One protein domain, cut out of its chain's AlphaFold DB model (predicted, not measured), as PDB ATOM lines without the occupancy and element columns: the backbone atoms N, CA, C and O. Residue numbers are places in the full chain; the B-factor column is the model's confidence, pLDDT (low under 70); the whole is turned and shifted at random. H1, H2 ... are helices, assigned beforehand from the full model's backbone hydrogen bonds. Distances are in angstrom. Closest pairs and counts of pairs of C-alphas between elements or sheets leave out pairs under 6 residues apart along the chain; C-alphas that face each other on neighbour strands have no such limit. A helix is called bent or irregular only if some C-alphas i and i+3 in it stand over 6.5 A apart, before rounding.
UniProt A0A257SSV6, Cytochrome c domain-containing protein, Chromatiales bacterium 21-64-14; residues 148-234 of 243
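This is residues 148 to 234 of the 243 residues of the protein "Cytochrome c domain-containing protein" of Chromatiales bacterium 21-64-14 (UniProt A0A257SSV6). Five short helices make a small rounded ball: H1, H4, H3 and H5 touch one another in turn as a ring, and H2 lies near the last part of H5, outside that ring. H5 is the longest helix and has its centre nearest the mean of the C-alphas. The printed part has 87 residues, with helices H1 to H5 in that order and no named strand; the class is all helix. It is compact, with a radius of gyration of the C-alphas of 11.6 A and spans of 27 by 25 by 23 A.

Start at H1, residues 148 to 159, which is irregular: C-alphas 153 and 156 are 7.1 A apart. With residues 148 to 151 alone it touches H5, residues 210 to 223, closest at the C-alphas of Tyr 151 and Ala 216, 5.4 A; their lines are only just about perpendicular, at 70.4 degrees. H2, residues 172 to 179, is close to H5 but not clearly touching, with the C-alphas of Trp 175 and Leu 221 closest at 6.4 A. H3, residues 183 to 192, touches H5 at a steep tilt of 58 degrees, opposite ways, closest at the C-alphas of Leu 187 and Arg 214, 6.1 A. H4, residues 201 to 204, touches H3, closest at the C-alphas of Ile 191 and Arg 202, 4.3 A. H1 touches H4 with residues 154 to 155 alone, closest at the C-alphas of Cys 155 and Gly 203, 6.3 A. H1 and H3 are apart. Every O i to N i+4 pair is within hydrogen-bond range in H2, H3 and H5, against 5 of 8 in H1; H4 is too short for such a pair.

Find C-alpha 148 at (43.223, -10.851, 18.396); from there H1 runs 12.5 A to C-alpha 159. H2 covers 9.8 A, H3 14.3 A and H4 6.0 A. H5 runs 20.0 A to C-alpha 223 at (37.658, -2.963, 20.648).

The C-alphas farthest apart, of Phe 164 and Thr 230, are 31.2 A apart. The printed part has no cut, and the link from H1 to H2, residues 160 to 171, is long. Look for pLDDT under 70 at residues 230 to 234.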
ATOM      1  N   GLU A 148      44.094 -10.156  17.447       96.25
ATOM      2  CA  GLU A 148      43.223 -10.851  18.396       96.25
ATOM      3  C   GLU A 148      43.885 -12.108  18.967       96.25
ATOM      4  O   GLU A 148      43.911 -12.295  20.179       96.25
ATOM      5  N   SER A 149      44.501 -12.937  18.117       96.25
ATOM      6  CA  SER A 149      45.202 -14.145  18.565       96.25
ATOM      7  C   SER A 149      46.358 -13.813  19.511       96.25
ATOM      8  O   SER A 149      46.540 -14.473  20.532       96.25
ATOM      9  N   VAL A 150      47.126 -12.762  19.210       96.31
ATOM     10  CA  VAL A 150      48.213 -12.289  20.080       96.31
ATOM     11  C   VAL A 150      47.666 -11.736  21.397       96.31
ATOM     12  O   VAL A 150      48.229 -12.022  22.459       96.31
ATOM     13  N   TYR A 151      46.561 -10.986  21.336       97.25
ATOM     14  CA  TYR A 151      45.882 -10.467  22.515       97.25
ATOM     15  C   TYR A 151      45.457 -11.602  23.449       97.25
ATOM     16  O   TYR A 151      45.848 -11.594  24.613       97.25
ATOM     17  N   GLU A 152      44.742 -12.604  22.941       96.81
ATOM     18  CA  GLU A 152      44.296 -13.748  23.742       96.81
ATOM     19  C   GLU A 152      45.475 -14.584  24.263       96.81
ATOM     20  O   GLU A 152      45.464 -15.049  25.401       96.81
ATOM     21  N   TYR A 153      46.544 -14.721  23.472       94.69
ATOM     22  CA  TYR A 153      47.717 -15.510  23.849       94.69
ATOM     23  C   TYR A 153      48.501 -14.926  25.039       94.69
ATOM     24  O   TYR A 153      49.003 -15.693  25.864       94.69
ATOM     25  N   ARG A 154      48.662 -13.593  25.136       95.50
ATOM     26  CA  ARG A 154      49.477 -12.969  26.211       95.50
ATOM     27  C   ARG A 154      48.879 -11.731  26.854       95.50
ATOM     28  O   ARG A 154      49.044 -11.547  28.055       95.50
ATOM     29  N   CYS A 155      48.215 -10.872  26.092       96.75
ATOM     30  CA  CYS A 155      47.794  -9.563  26.591       96.75
ATOM     31  C   CYS A 155      46.564  -9.658  27.510       96.75
ATOM     32  O   CYS A 155      46.476  -8.940  28.509       96.75
ATOM     33  N   ALA A 156      45.633 -10.566  27.205       96.81
ATOM     34  CA  ALA A 156      44.368 -10.735  27.911       96.81
ATOM     35  C   ALA A 156      44.555 -11.049  29.403       96.81
ATOM     36  O   ALA A 156      43.739 -10.625  30.220       96.81
ATOM     37  N   GLY A 157      45.658 -11.710  29.777       94.94
ATOM     38  CA  GLY A 157      45.970 -12.049  31.168       94.94
ATOM     39  C   GLY A 157      45.926 -10.848  32.119       94.94
ATOM     40  O   GLY A 157      45.459 -10.990  33.247       94.94
ATOM     41  N   CYS A 158      46.330  -9.663  31.646       96.19
ATOM     42  CA  CYS A 158      46.253  -8.424  32.423       96.19
ATOM     43  C   CYS A 158      45.163  -7.476  31.907       96.19
ATOM     44  O   CYS A 158      44.401  -6.922  32.702       96.19
ATOM     45  N   HIS A 159      45.046  -7.323  30.586       96.81
ATOM     46  CA  HIS A 159      44.150  -6.343  29.970       96.81
ATOM     47  C   HIS A 159      42.667  -6.731  30.027       96.81
ATOM     48  O   HIS A 159      41.821  -5.848  29.999       96.81
ATOM     49  N   ALA A 160      42.309  -8.012  30.170       95.56
ATOM     50  CA  ALA A 160      40.898  -8.398  30.272       95.56
ATOM     51  C   ALA A 160      40.284  -8.089  31.650       95.56
ATOM     52  O   ALA A 160      39.067  -7.997  31.776       95.56
ATOM     53  N   LYS A 161      41.116  -7.963  32.694       92.19
ATOM     54  CA  LYS A 161      40.679  -7.878  34.101       92.19
ATOM     55  C   LYS A 161      41.183  -6.632  34.830       92.19
ATOM     56  O   LYS A 161      41.068  -6.572  36.050       92.19
ATOM     57  N   ASN A 162      41.779  -5.677  34.117       92.44
ATOM     58  CA  ASN A 162      42.426  -4.505  34.715       92.44
ATOM     59  C   ASN A 162      43.502  -4.863  35.760       92.44
ATOM     60  O   ASN A 162      43.646  -4.207  36.795       92.44
ATOM     61  N   SER A 163      44.236  -5.961  35.552       92.38
ATOM     62  CA  SER A 163      45.247  -6.380  36.527       92.38
ATOM     63  C   SER A 163      46.380  -5.362  36.569       92.38
ATOM     64  O   SER A 163      46.854  -4.932  35.522       92.38
ATOM     65  N   PHE A 164      46.801  -4.971  37.774       89.31
ATOM     66  CA  PHE A 164      47.827  -3.941  37.996       89.31
ATOM     67  C   PHE A 164      47.512  -2.569  37.362       89.31
ATOM     68  O   PHE A 164      48.421  -1.773  37.152       89.31
ATOM     69  N   GLY A 165      46.236  -2.275  37.072       89.94
ATOM     70  CA  GLY A 165      45.832  -1.036  36.393       89.94
ATOM     71  C   GLY A 165      45.974  -1.082  34.868       89.94
ATOM     72  O   GLY A 165      46.012  -0.034  34.223       89.94
ATOM     73  N   ALA A 166      46.095  -2.278  34.279       94.50
ATOM     74  CA  ALA A 166      46.184  -2.444  32.834       94.50
ATOM     75  C   ALA A 166      44.899  -1.953  32.128       94.50
ATOM     76  O   ALA A 166      43.806  -2.420  32.450       94.50
ATOM     77  N   PRO A 167      44.997  -1.083  31.107       94.81
ATOM     78  CA  PRO A 167      43.824  -0.507  30.455       94.81
ATOM     79  C   PRO A 167      42.973  -1.589  29.783       94.81
ATOM     80  O   PRO A 167      43.471  -2.354  28.950       94.81
ATOM     81  N   VAL A 168      41.684  -1.642  30.122       95.38
ATOM     82  CA  VAL A 168      40.766  -2.678  29.629       95.38
ATOM     83  C   VAL A 168      40.246  -2.313  28.240       95.38
ATOM     84  O   VAL A 168      39.680  -1.230  28.074       95.38
ATOM     85  N   PRO A 169      40.417  -3.167  27.214       95.19
ATOM     86  CA  PRO A 169      39.826  -2.932  25.901       95.19
ATOM     87  C   PRO A 169      38.304  -2.821  26.005       95.19
ATOM     88  O   PRO A 169      37.649  -3.688  26.580       95.19
ATOM     89  N   GLY A 170      37.740  -1.759  25.438       93.44
ATOM     90  CA  GLY A 170      36.331  -1.392  25.612       93.44
ATOM     91  C   GLY A 170      36.148  -0.087  26.384       93.44
ATOM     92  O   GLY A 170      35.160   0.611  26.154       93.44
ATOM     93  N   ASP A 171      37.115   0.305  27.222       94.75
ATOM     94  CA  ASP A 171      37.101   1.625  27.856       94.75
ATOM     95  C   ASP A 171      37.577   2.697  26.868       94.75
ATOM     96  O   ASP A 171      38.772   2.925  26.655       94.75
ATOM     97  N   ARG A 172      36.614   3.375  26.240       93.25
ATOM     98  CA  ARG A 172      36.891   4.425  25.256       93.25
ATOM     99  C   ARG A 172      37.647   5.611  25.849       93.25
ATOM    100  O   ARG A 172      38.406   6.250  25.122       93.25
ATOM    101  N   ARG A 173      37.431   5.949  27.121       91.75
ATOM    102  CA  ARG A 173      38.071   7.119  27.734       91.75
ATOM    103  C   ARG A 173      39.552   6.837  27.952       91.75
ATOM    104  O   ARG A 173      40.387   7.632  27.522       91.75
ATOM    105  N   ASP A 174      39.858   5.684  28.534       92.75
ATOM    106  CA  ASP A 174      41.234   5.286  28.829       92.75
ATOM    107  C   ASP A 174      42.034   5.063  27.541       92.75
ATOM    108  O   ASP A 174      43.139   5.589  27.375       92.75
ATOM    109  N   TRP A 175      41.462   4.338  26.577       94.62
ATOM    110  CA  TRP A 175      42.127   4.098  25.297       94.62
ATOM    111  C   TRP A 175      42.145   5.321  24.383       94.62
ATOM    112  O   TRP A 175      43.062   5.451  23.577       94.62
ATOM    113  N   GLY A 176      41.195   6.246  24.524       92.94
ATOM    114  CA  GLY A 176      41.167   7.499  23.774       92.94
ATOM    115  C   GLY A 176      42.357   8.401  24.100       92.94
ATOM    116  O   GLY A 176      43.013   8.895  23.185       92.94
ATOM    117  N   GLN A 177      42.691   8.565  25.384       92.69
ATOM    118  CA  GLN A 177      43.869   9.337  25.805       92.69
ATOM    119  C   GLN A 177      45.175   8.691  25.332       92.69
ATOM    120  O   GLN A 177      46.094   9.371  24.885       92.69
ATOM    121  N   ARG A 178      45.245   7.357  25.382       93.00
ATOM    122  CA  ARG A 178      46.408   6.596  24.910       93.00
ATOM    123  C   ARG A 178      46.570   6.706  23.395       93.00
ATOM    124  O   ARG A 178      47.677   6.911  22.913       93.00
ATOM    125  N   ALA A 179      45.475   6.649  22.643       92.75
ATOM    126  CA  ALA A 179      45.497   6.780  21.190       92.75
ATOM    127  C   ALA A 179      46.026   8.139  20.706       92.75
ATOM    128  O   ALA A 179      46.658   8.198  19.654       92.75
ATOM    129  N   GLN A 180      45.823   9.213  21.478       92.19
ATOM    130  CA  GLN A 180      46.354  10.547  21.161       92.19
ATOM    131  C   GLN A 180      47.887  10.602  21.175       92.19
ATOM    132  O   GLN A 180      48.463  11.455  20.509       92.19
ATOM    133  N   GLN A 181      48.553   9.683  21.884       91.44
ATOM    134  CA  GLN A 181      50.017   9.581  21.884       91.44
ATOM    135  C   GLN A 181      50.567   9.067  20.543       91.44
ATOM    136  O   GLN A 181      51.747   9.242  20.255       91.44
ATOM    137  N   GLY A 182      49.718   8.449  19.717       91.56
ATOM    138  CA  GLY A 182      50.102   7.861  18.439       91.56
ATOM    139  C   GLY A 182      50.559   6.406  18.553       91.56
ATOM    140  O   GLY A 182      50.963   5.922  19.612       91.56
ATOM    141  N   MET A 183      50.477   5.680  17.434       92.00
ATOM    142  CA  MET A 183      50.735   4.236  17.432       92.00
ATOM    143  C   MET A 183      52.186   3.867  17.729       92.00
ATOM    144  O   MET A 183      52.426   2.837  18.356       92.00
ATOM    145  N   ASP A 184      53.144   4.684  17.307       91.38
ATOM    146  CA  ASP A 184      54.557   4.355  17.493       91.38
ATOM    147  C   ASP A 184      54.973   4.468  18.963       91.38
ATOM    148  O   ASP A 184      55.702   3.610  19.450       91.38
ATOM    149  N   VAL A 185      54.407   5.427  19.706       92.94
ATOM    150  CA  VAL A 185      54.608   5.547  21.160       92.94
ATOM    151  C   VAL A 185      54.001   4.354  21.898       92.94
ATOM    152  O   VAL A 185      54.633   3.775  22.780       92.94
ATOM    153  N   LEU A 186      52.789   3.933  21.520       93.88
ATOM    154  CA  LEU A 186      52.161   2.753  22.122       93.88
ATOM    155  C   LEU A 186      52.955   1.475  21.839       93.88
ATOM    156  O   LEU A 186      53.085   0.624  22.721       93.88
ATOM    157  N   LEU A 187      53.487   1.336  20.625       94.69
ATOM    158  CA  LEU A 187      54.320   0.199  20.257       94.69
ATOM    159  C   LEU A 187      55.658   0.215  21.004       94.69
ATOM    160  O   LEU A 187      56.079  -0.835  21.483       94.69
ATOM    161  N   ASP A 188      56.294   1.376  21.148       94.62
ATOM    162  CA  ASP A 188      57.540   1.524  21.902       94.62
ATOM    163  C   ASP A 188      57.367   1.095  23.366       94.62
ATOM    164  O   ASP A 188      58.087   0.216  23.850       94.62
ATOM    165  N   HIS A 189      56.324   1.602  24.031       95.06
ATOM    166  CA  HIS A 189      55.964   1.184  25.386       95.06
ATOM    167  C   HIS A 189      55.657  -0.316  25.470       95.06
ATOM    168  O   HIS A 189      56.014  -0.965  26.453       95.06
ATOM    169  N   ALA A 190      55.031  -0.902  24.446       95.00
ATOM    170  CA  ALA A 190      54.777  -2.337  24.418       95.00
ATOM    171  C   ALA A 190      56.062  -3.157  24.234       95.00
ATOM    172  O   ALA A 190      56.194  -4.211  24.851       95.00
ATOM    173  N   ILE A 191      57.016  -2.699  23.418       94.94
ATOM    174  CA  ILE A 191      58.286  -3.390  23.155       94.94
ATOM    175  C   ILE A 191      59.204  -3.316  24.375       94.94
ATOM    176  O   ILE A 191      59.699  -4.353  24.824       94.94
ATOM    177  N   HIS A 192      59.408  -2.118  24.919       93.94
ATOM    178  CA  HIS A 192      60.342  -1.868  26.020       93.94
ATOM    179  C   HIS A 192      59.725  -2.102  27.404       93.94
ATOM    180  O   HIS A 192      60.448  -2.244  28.392       93.94
ATOM    181  N   GLY A 193      58.399  -2.219  27.468       93.31
ATOM    182  CA  GLY A 193      57.651  -2.265  28.714       93.31
ATOM    183  C   GLY A 193      57.433  -0.864  29.282       93.31
ATOM    184  O   GLY A 193      58.149   0.090  28.974       93.31
ATOM    185  N   TYR A 194      56.444  -0.746  30.160       91.50
ATOM    186  CA  TYR A 194      56.077   0.519  30.782       91.50
ATOM    187  C   TYR A 194      56.025   0.348  32.299       91.50
ATOM    188  O   TYR A 194      55.104  -0.246  32.859       91.50
ATOM    189  N   ARG A 195      57.075   0.843  32.969       81.44
ATOM    190  CA  ARG A 195      57.327   0.595  34.401       81.44
ATOM    191  C   ARG A 195      56.259   1.179  35.322       81.44
ATOM    192  O   ARG A 195      56.044   0.634  36.396       81.44
ATOM    193  N   LYS A 196      55.617   2.276  34.915       81.50
ATOM    194  CA  LYS A 196      54.604   2.967  35.723       81.50
ATOM    195  C   LYS A 196      53.347   2.105  35.942       81.50
ATOM    196  O   LYS A 196      52.795   2.133  37.036       81.50
ATOM    197  N   GLU A 197      52.971   1.277  34.967       77.81
ATOM    198  CA  GLU A 197      51.785   0.403  35.003       77.81
ATOM    199  C   GLU A 197      52.158  -1.088  35.009       77.81
ATOM    200  O   GLU A 197      51.370  -1.933  34.594       77.81
ATOM    201  N   PHE A 198      53.376  -1.430  35.451       90.00
ATOM    202  CA  PHE A 198      53.852  -2.818  35.533       90.00
ATOM    203  C   PHE A 198      53.734  -3.609  34.216       90.00
ATOM    204  O   PHE A 198      53.649  -4.837  34.229       90.00
ATOM    205  N   MET A 199      53.757  -2.928  33.065       95.38
ATOM    206  CA  MET A 199      53.677  -3.585  31.766       95.38
ATOM    207  C   MET A 199      55.053  -4.172  31.412       95.38
ATOM    208  O   MET A 199      56.011  -3.407  31.249       95.38
ATOM    209  N   PRO A 200      55.193  -5.505  31.290       94.50
ATOM    210  CA  PRO A 200      56.475  -6.126  30.984       94.50
ATOM    211  C   PRO A 200      56.909  -5.842  29.536       94.50
ATOM    212  O   PRO A 200      56.057  -5.611  28.671       94.50
ATOM    213  N   PRO A 201      58.218  -5.930  29.232       94.50
ATOM    214  CA  PRO A 201      58.715  -5.860  27.862       94.50
ATOM    215  C   PRO A 201      58.009  -6.862  26.941       94.50
ATOM    216  O   PRO A 201      57.755  -8.012  27.315       94.50
ATOM    217  N   ARG A 202      57.677  -6.419  25.726       94.38
ATOM    218  CA  ARG A 202      56.884  -7.150  24.718       94.38
ATOM    219  C   ARG A 202      55.530  -7.663  25.223       94.38
ATOM    220  O   ARG A 202      55.027  -8.661  24.707       94.38
ATOM    221  N   GLY A 203      54.969  -7.069  26.279       93.62
ATOM    222  CA  GLY A 203      53.767  -7.582  26.948       93.62
ATOM    223  C   GLY A 203      53.916  -9.030  27.444       93.62
ATOM    224  O   GLY A 203      52.934  -9.762  27.511       93.62
ATOM    225  N   GLY A 204      55.149  -9.485  27.708       92.94
ATOM    226  CA  GLY A 204      55.452 -10.873  28.074       92.94
ATOM    227  C   GLY A 204      55.468 -11.862  26.897       92.94
ATOM    228  O   GLY A 204      55.651 -13.068  27.103       92.94
ATOM    229  N   CYS A 205      55.294 -11.392  25.657       93.81
ATOM    230  CA  CYS A 205      55.401 -12.204  24.447       93.81
ATOM    231  C   CYS A 205      56.801 -12.103  23.819       93.81
ATOM    232  O   CYS A 205      57.033 -11.349  22.873       93.81
ATOM    233  N   LEU A 206      57.751 -12.888  24.333       90.94
ATOM    234  CA  LEU A 206      59.134 -12.868  23.838       90.94
ATOM    235  C   LEU A 206      59.279 -13.391  22.398       90.94
ATOM    236  O   LEU A 206      60.186 -12.955  21.696       90.94
ATOM    237  N   SER A 207      58.370 -14.265  21.958       90.69
ATOM    238  CA  SER A 207      58.323 -14.820  20.600       90.69
ATOM    239  C   SER A 207      57.468 -14.006  19.623       90.69
ATOM    240  O   SER A 207      57.467 -14.306  18.432       90.69
ATOM    241  N   CYS A 208      56.727 -12.989  20.077       91.44
ATOM    242  CA  CYS A 208      55.965 -12.148  19.154       91.44
ATOM    243  C   CYS A 208      56.915 -11.315  18.298       91.44
ATOM    244  O   CYS A 208      57.937 -10.856  18.805       91.44
ATOM    245  N   THR A 209      56.565 -11.052  17.043       92.44
ATOM    246  CA  THR A 209      57.236 -10.037  16.212       92.44
ATOM    247  C   THR A 209      56.701  -8.634  16.527       92.44
ATOM    248  O   THR A 209      55.643  -8.482  17.139       92.44
ATOM    249  N   ASP A 210      57.414  -7.578  16.123       92.25
ATOM    250  CA  ASP A 210      56.952  -6.194  16.343       92.25
ATOM    251  C   ASP A 210      55.648  -5.900  15.568       92.25
ATOM    252  O   ASP A 210      54.786  -5.164  16.050       92.25
ATOM    253  N   GLY A 211      55.447  -6.550  14.414       91.56
ATOM    254  CA  GLY A 211      54.195  -6.488  13.655       91.56
ATOM    255  C   GLY A 211      53.020  -7.151  14.377       91.56
ATOM    256  O   GLY A 211      51.927  -6.589  14.416       91.56
ATOM    257  N   GLU A 212      53.250  -8.297  15.018       93.31
ATOM    258  CA  GLU A 212      52.243  -8.975  15.846       93.31
ATOM    259  C   GLU A 212      51.855  -8.138  17.075       93.31
ATOM    260  O   GLU A 212      50.671  -8.031  17.404       93.31
ATOM    261  N   LEU A 213      52.827  -7.483  17.721       95.06
ATOM    262  CA  LEU A 213      52.556  -6.556  18.824       95.06
ATOM    263  C   LEU A 213      51.737  -5.347  18.353       95.06
ATOM    264  O   LEU A 213      50.744  -4.995  18.990       95.06
ATOM    265  N   ARG A 214      52.092  -4.748  17.207       94.44
ATOM    266  CA  ARG A 214      51.311  -3.654  16.605       94.44
ATOM    267  C   ARG A 214      49.877  -4.093  16.310       94.44
ATOM    268  O   ARG A 214      48.942  -3.372  16.654       94.44
ATOM    269  N   ALA A 215      49.692  -5.276  15.725       94.31
ATOM    270  CA  ALA A 215      48.371  -5.821  15.436       94.31
ATOM    271  C   ALA A 215      47.533  -6.008  16.714       94.31
ATOM    272  O   ALA A 215      46.342  -5.689  16.716       94.31
ATOM    273  N   ALA A 216      48.143  -6.466  17.812       96.44
ATOM    274  CA  ALA A 216      47.470  -6.603  19.104       96.44
ATOM    275  C   ALA A 216      47.025  -5.249  19.682       96.44
ATOM    276  O   ALA A 216      45.902  -5.123  20.169       96.44
ATOM    277  N   ILE A 217      47.860  -4.208  19.578       95.88
ATOM    278  CA  ILE A 217      47.488  -2.853  20.016       95.88
ATOM    279  C   ILE A 217      46.322  -2.318  19.177       95.88
ATOM    280  O   ILE A 217      45.347  -1.805  19.726       95.88
ATOM    281  N   VAL A 218      46.376  -2.505  17.855       95.50
ATOM    282  CA  VAL A 218      45.283  -2.142  16.942       95.50
ATOM    283  C   VAL A 218      43.986  -2.854  17.324       95.50
ATOM    284  O   VAL A 218      42.928  -2.225  17.328       95.50
ATOM    285  N   TYR A 219      44.043  -4.141  17.672       95.94
ATOM    286  CA  TYR A 219      42.877  -4.887  18.143       95.94
ATOM    287  C   TYR A 219      42.267  -4.262  19.407       95.94
ATOM    288  O   TYR A 219      41.066  -3.993  19.440       95.94
ATOM    289  N   MET A 220      43.084  -3.952  20.418       96.25
ATOM    290  CA  MET A 220      42.610  -3.348  21.672       96.25
ATOM    291  C   MET A 220      42.009  -1.949  21.466       96.25
ATOM    292  O   MET A 220      40.960  -1.630  22.032       96.25
ATOM    293  N   LEU A 221      42.622  -1.131  20.609       95.69
ATOM    294  CA  LEU A 221      42.111   0.191  20.240       95.69
ATOM    295  C   LEU A 221      40.770   0.100  19.497       95.69
ATOM    296  O   LEU A 221      39.818   0.799  19.854       95.69
ATOM    297  N   LYS A 222      40.660  -0.810  18.516       95.00
ATOM    298  CA  LYS A 222      39.409  -1.069  17.785       95.00
ATOM    299  C   LYS A 222      38.300  -1.536  18.723       95.00
ATOM    300  O   LYS A 222      37.193  -1.006  18.667       95.00
ATOM    301  N   ARG A 223      38.604  -2.469  19.634       95.69
ATOM    302  CA  ARG A 223      37.658  -2.963  20.648       95.69
ATOM    303  C   ARG A 223      37.189  -1.861  21.605       95.69
ATOM    304  O   ARG A 223      36.078  -1.930  22.114       95.69
ATOM    305  N   SER A 224      37.991  -0.813  21.782       96.00
ATOM    306  CA  SER A 224      37.656   0.374  22.585       96.00
ATOM    307  C   SER A 224      36.876   1.448  21.815       96.00
ATOM    308  O   SER A 224      36.555   2.508  22.354       96.00
ATOM    309  N   GLY A 225      36.545   1.193  20.544       92.75
ATOM    310  CA  GLY A 225      35.816   2.129  19.691       92.75
ATOM    311  C   GLY A 225      36.630   3.358  19.282       92.75
ATOM    312  O   GLY A 225      36.045   4.376  18.910       92.75
ATOM    313  N   VAL A 226      37.963   3.280  19.361       92.44
ATOM    314  CA  VAL A 226      38.862   4.326  18.869       92.44
ATOM    315  C   VAL A 226      39.033   4.155  17.361       92.44
ATOM    316  O   VAL A 226      39.358   3.070  16.879       92.44
ATOM    317  N   LYS A 227      38.820   5.235  16.603       85.56
ATOM    318  CA  LYS A 227      39.093   5.258  15.162       85.56
ATOM    319  C   LYS A 227      40.594   5.438  14.946       85.56
ATOM    320  O   LYS A 227      41.172   6.401  15.435       85.56
ATOM    321  N   ILE A 228      41.195   4.507  14.217       83.56
ATOM    322  CA  ILE A 228      42.624   4.478  13.900       83.56
ATOM    323  C   ILE A 228      42.753   4.744  12.396       83.56
ATOM    324  O   ILE A 228      41.993   4.171  11.614       83.56
ATOM    325  N   SER A 229      43.666   5.620  11.986       77.44
ATOM    326  CA  SER A 229      43.952   5.887  10.577       77.44
ATOM    327  C   SER A 229      44.664   4.700   9.924       77.44
ATOM    328  O   SER A 229      45.347   3.906  10.575       77.44
ATOM    329  N   THR A 230      44.521   4.572   8.608       69.88
ATOM    330  CA  THR A 230      45.115   3.479   7.822       69.88
ATOM    331  C   THR A 230      46.646   3.445   7.934       69.88
ATOM    332  O   THR A 230      47.245   2.370   7.932       69.88
ATOM    333  N   GLU A 231      47.277   4.604   8.132       69.56
ATOM    334  CA  GLU A 231      48.726   4.723   8.333       69.56
ATOM    335  C   GLU A 231      49.185   4.036   9.625       69.56
ATOM    336  O   GLU A 231      50.164   3.300   9.656       69.56
ATOM    337  N   GLN A 232      48.407   4.178  10.695       66.38
ATOM    338  CA  GLN A 232      48.703   3.597  12.005       66.38
ATOM    339  C   GLN A 232      48.554   2.063  12.018       66.38
ATOM    340  O   GLN A 232      49.144   1.386  12.865       66.38
ATOM    341  N   THR A 233      47.800   1.503  11.064       68.19
ATOM    342  CA  THR A 233      47.681   0.052  10.850       68.19
ATOM    343  C   THR A 233      48.775  -0.539   9.971       68.19
ATOM    344  O   THR A 233      48.905  -1.764   9.919       68.19
ATOM    345  N   LYS A 234      49.579   0.293   9.300       65.81
ATOM    346  CA  LYS A 234      50.681  -0.192   8.479       65.81
ATOM    347  C   LYS A 234      51.740  -0.797   9.395       65.81
ATOM    348  O   LYS A 234      52.266  -0.143  10.293       65.81
TER     349      LYS A 234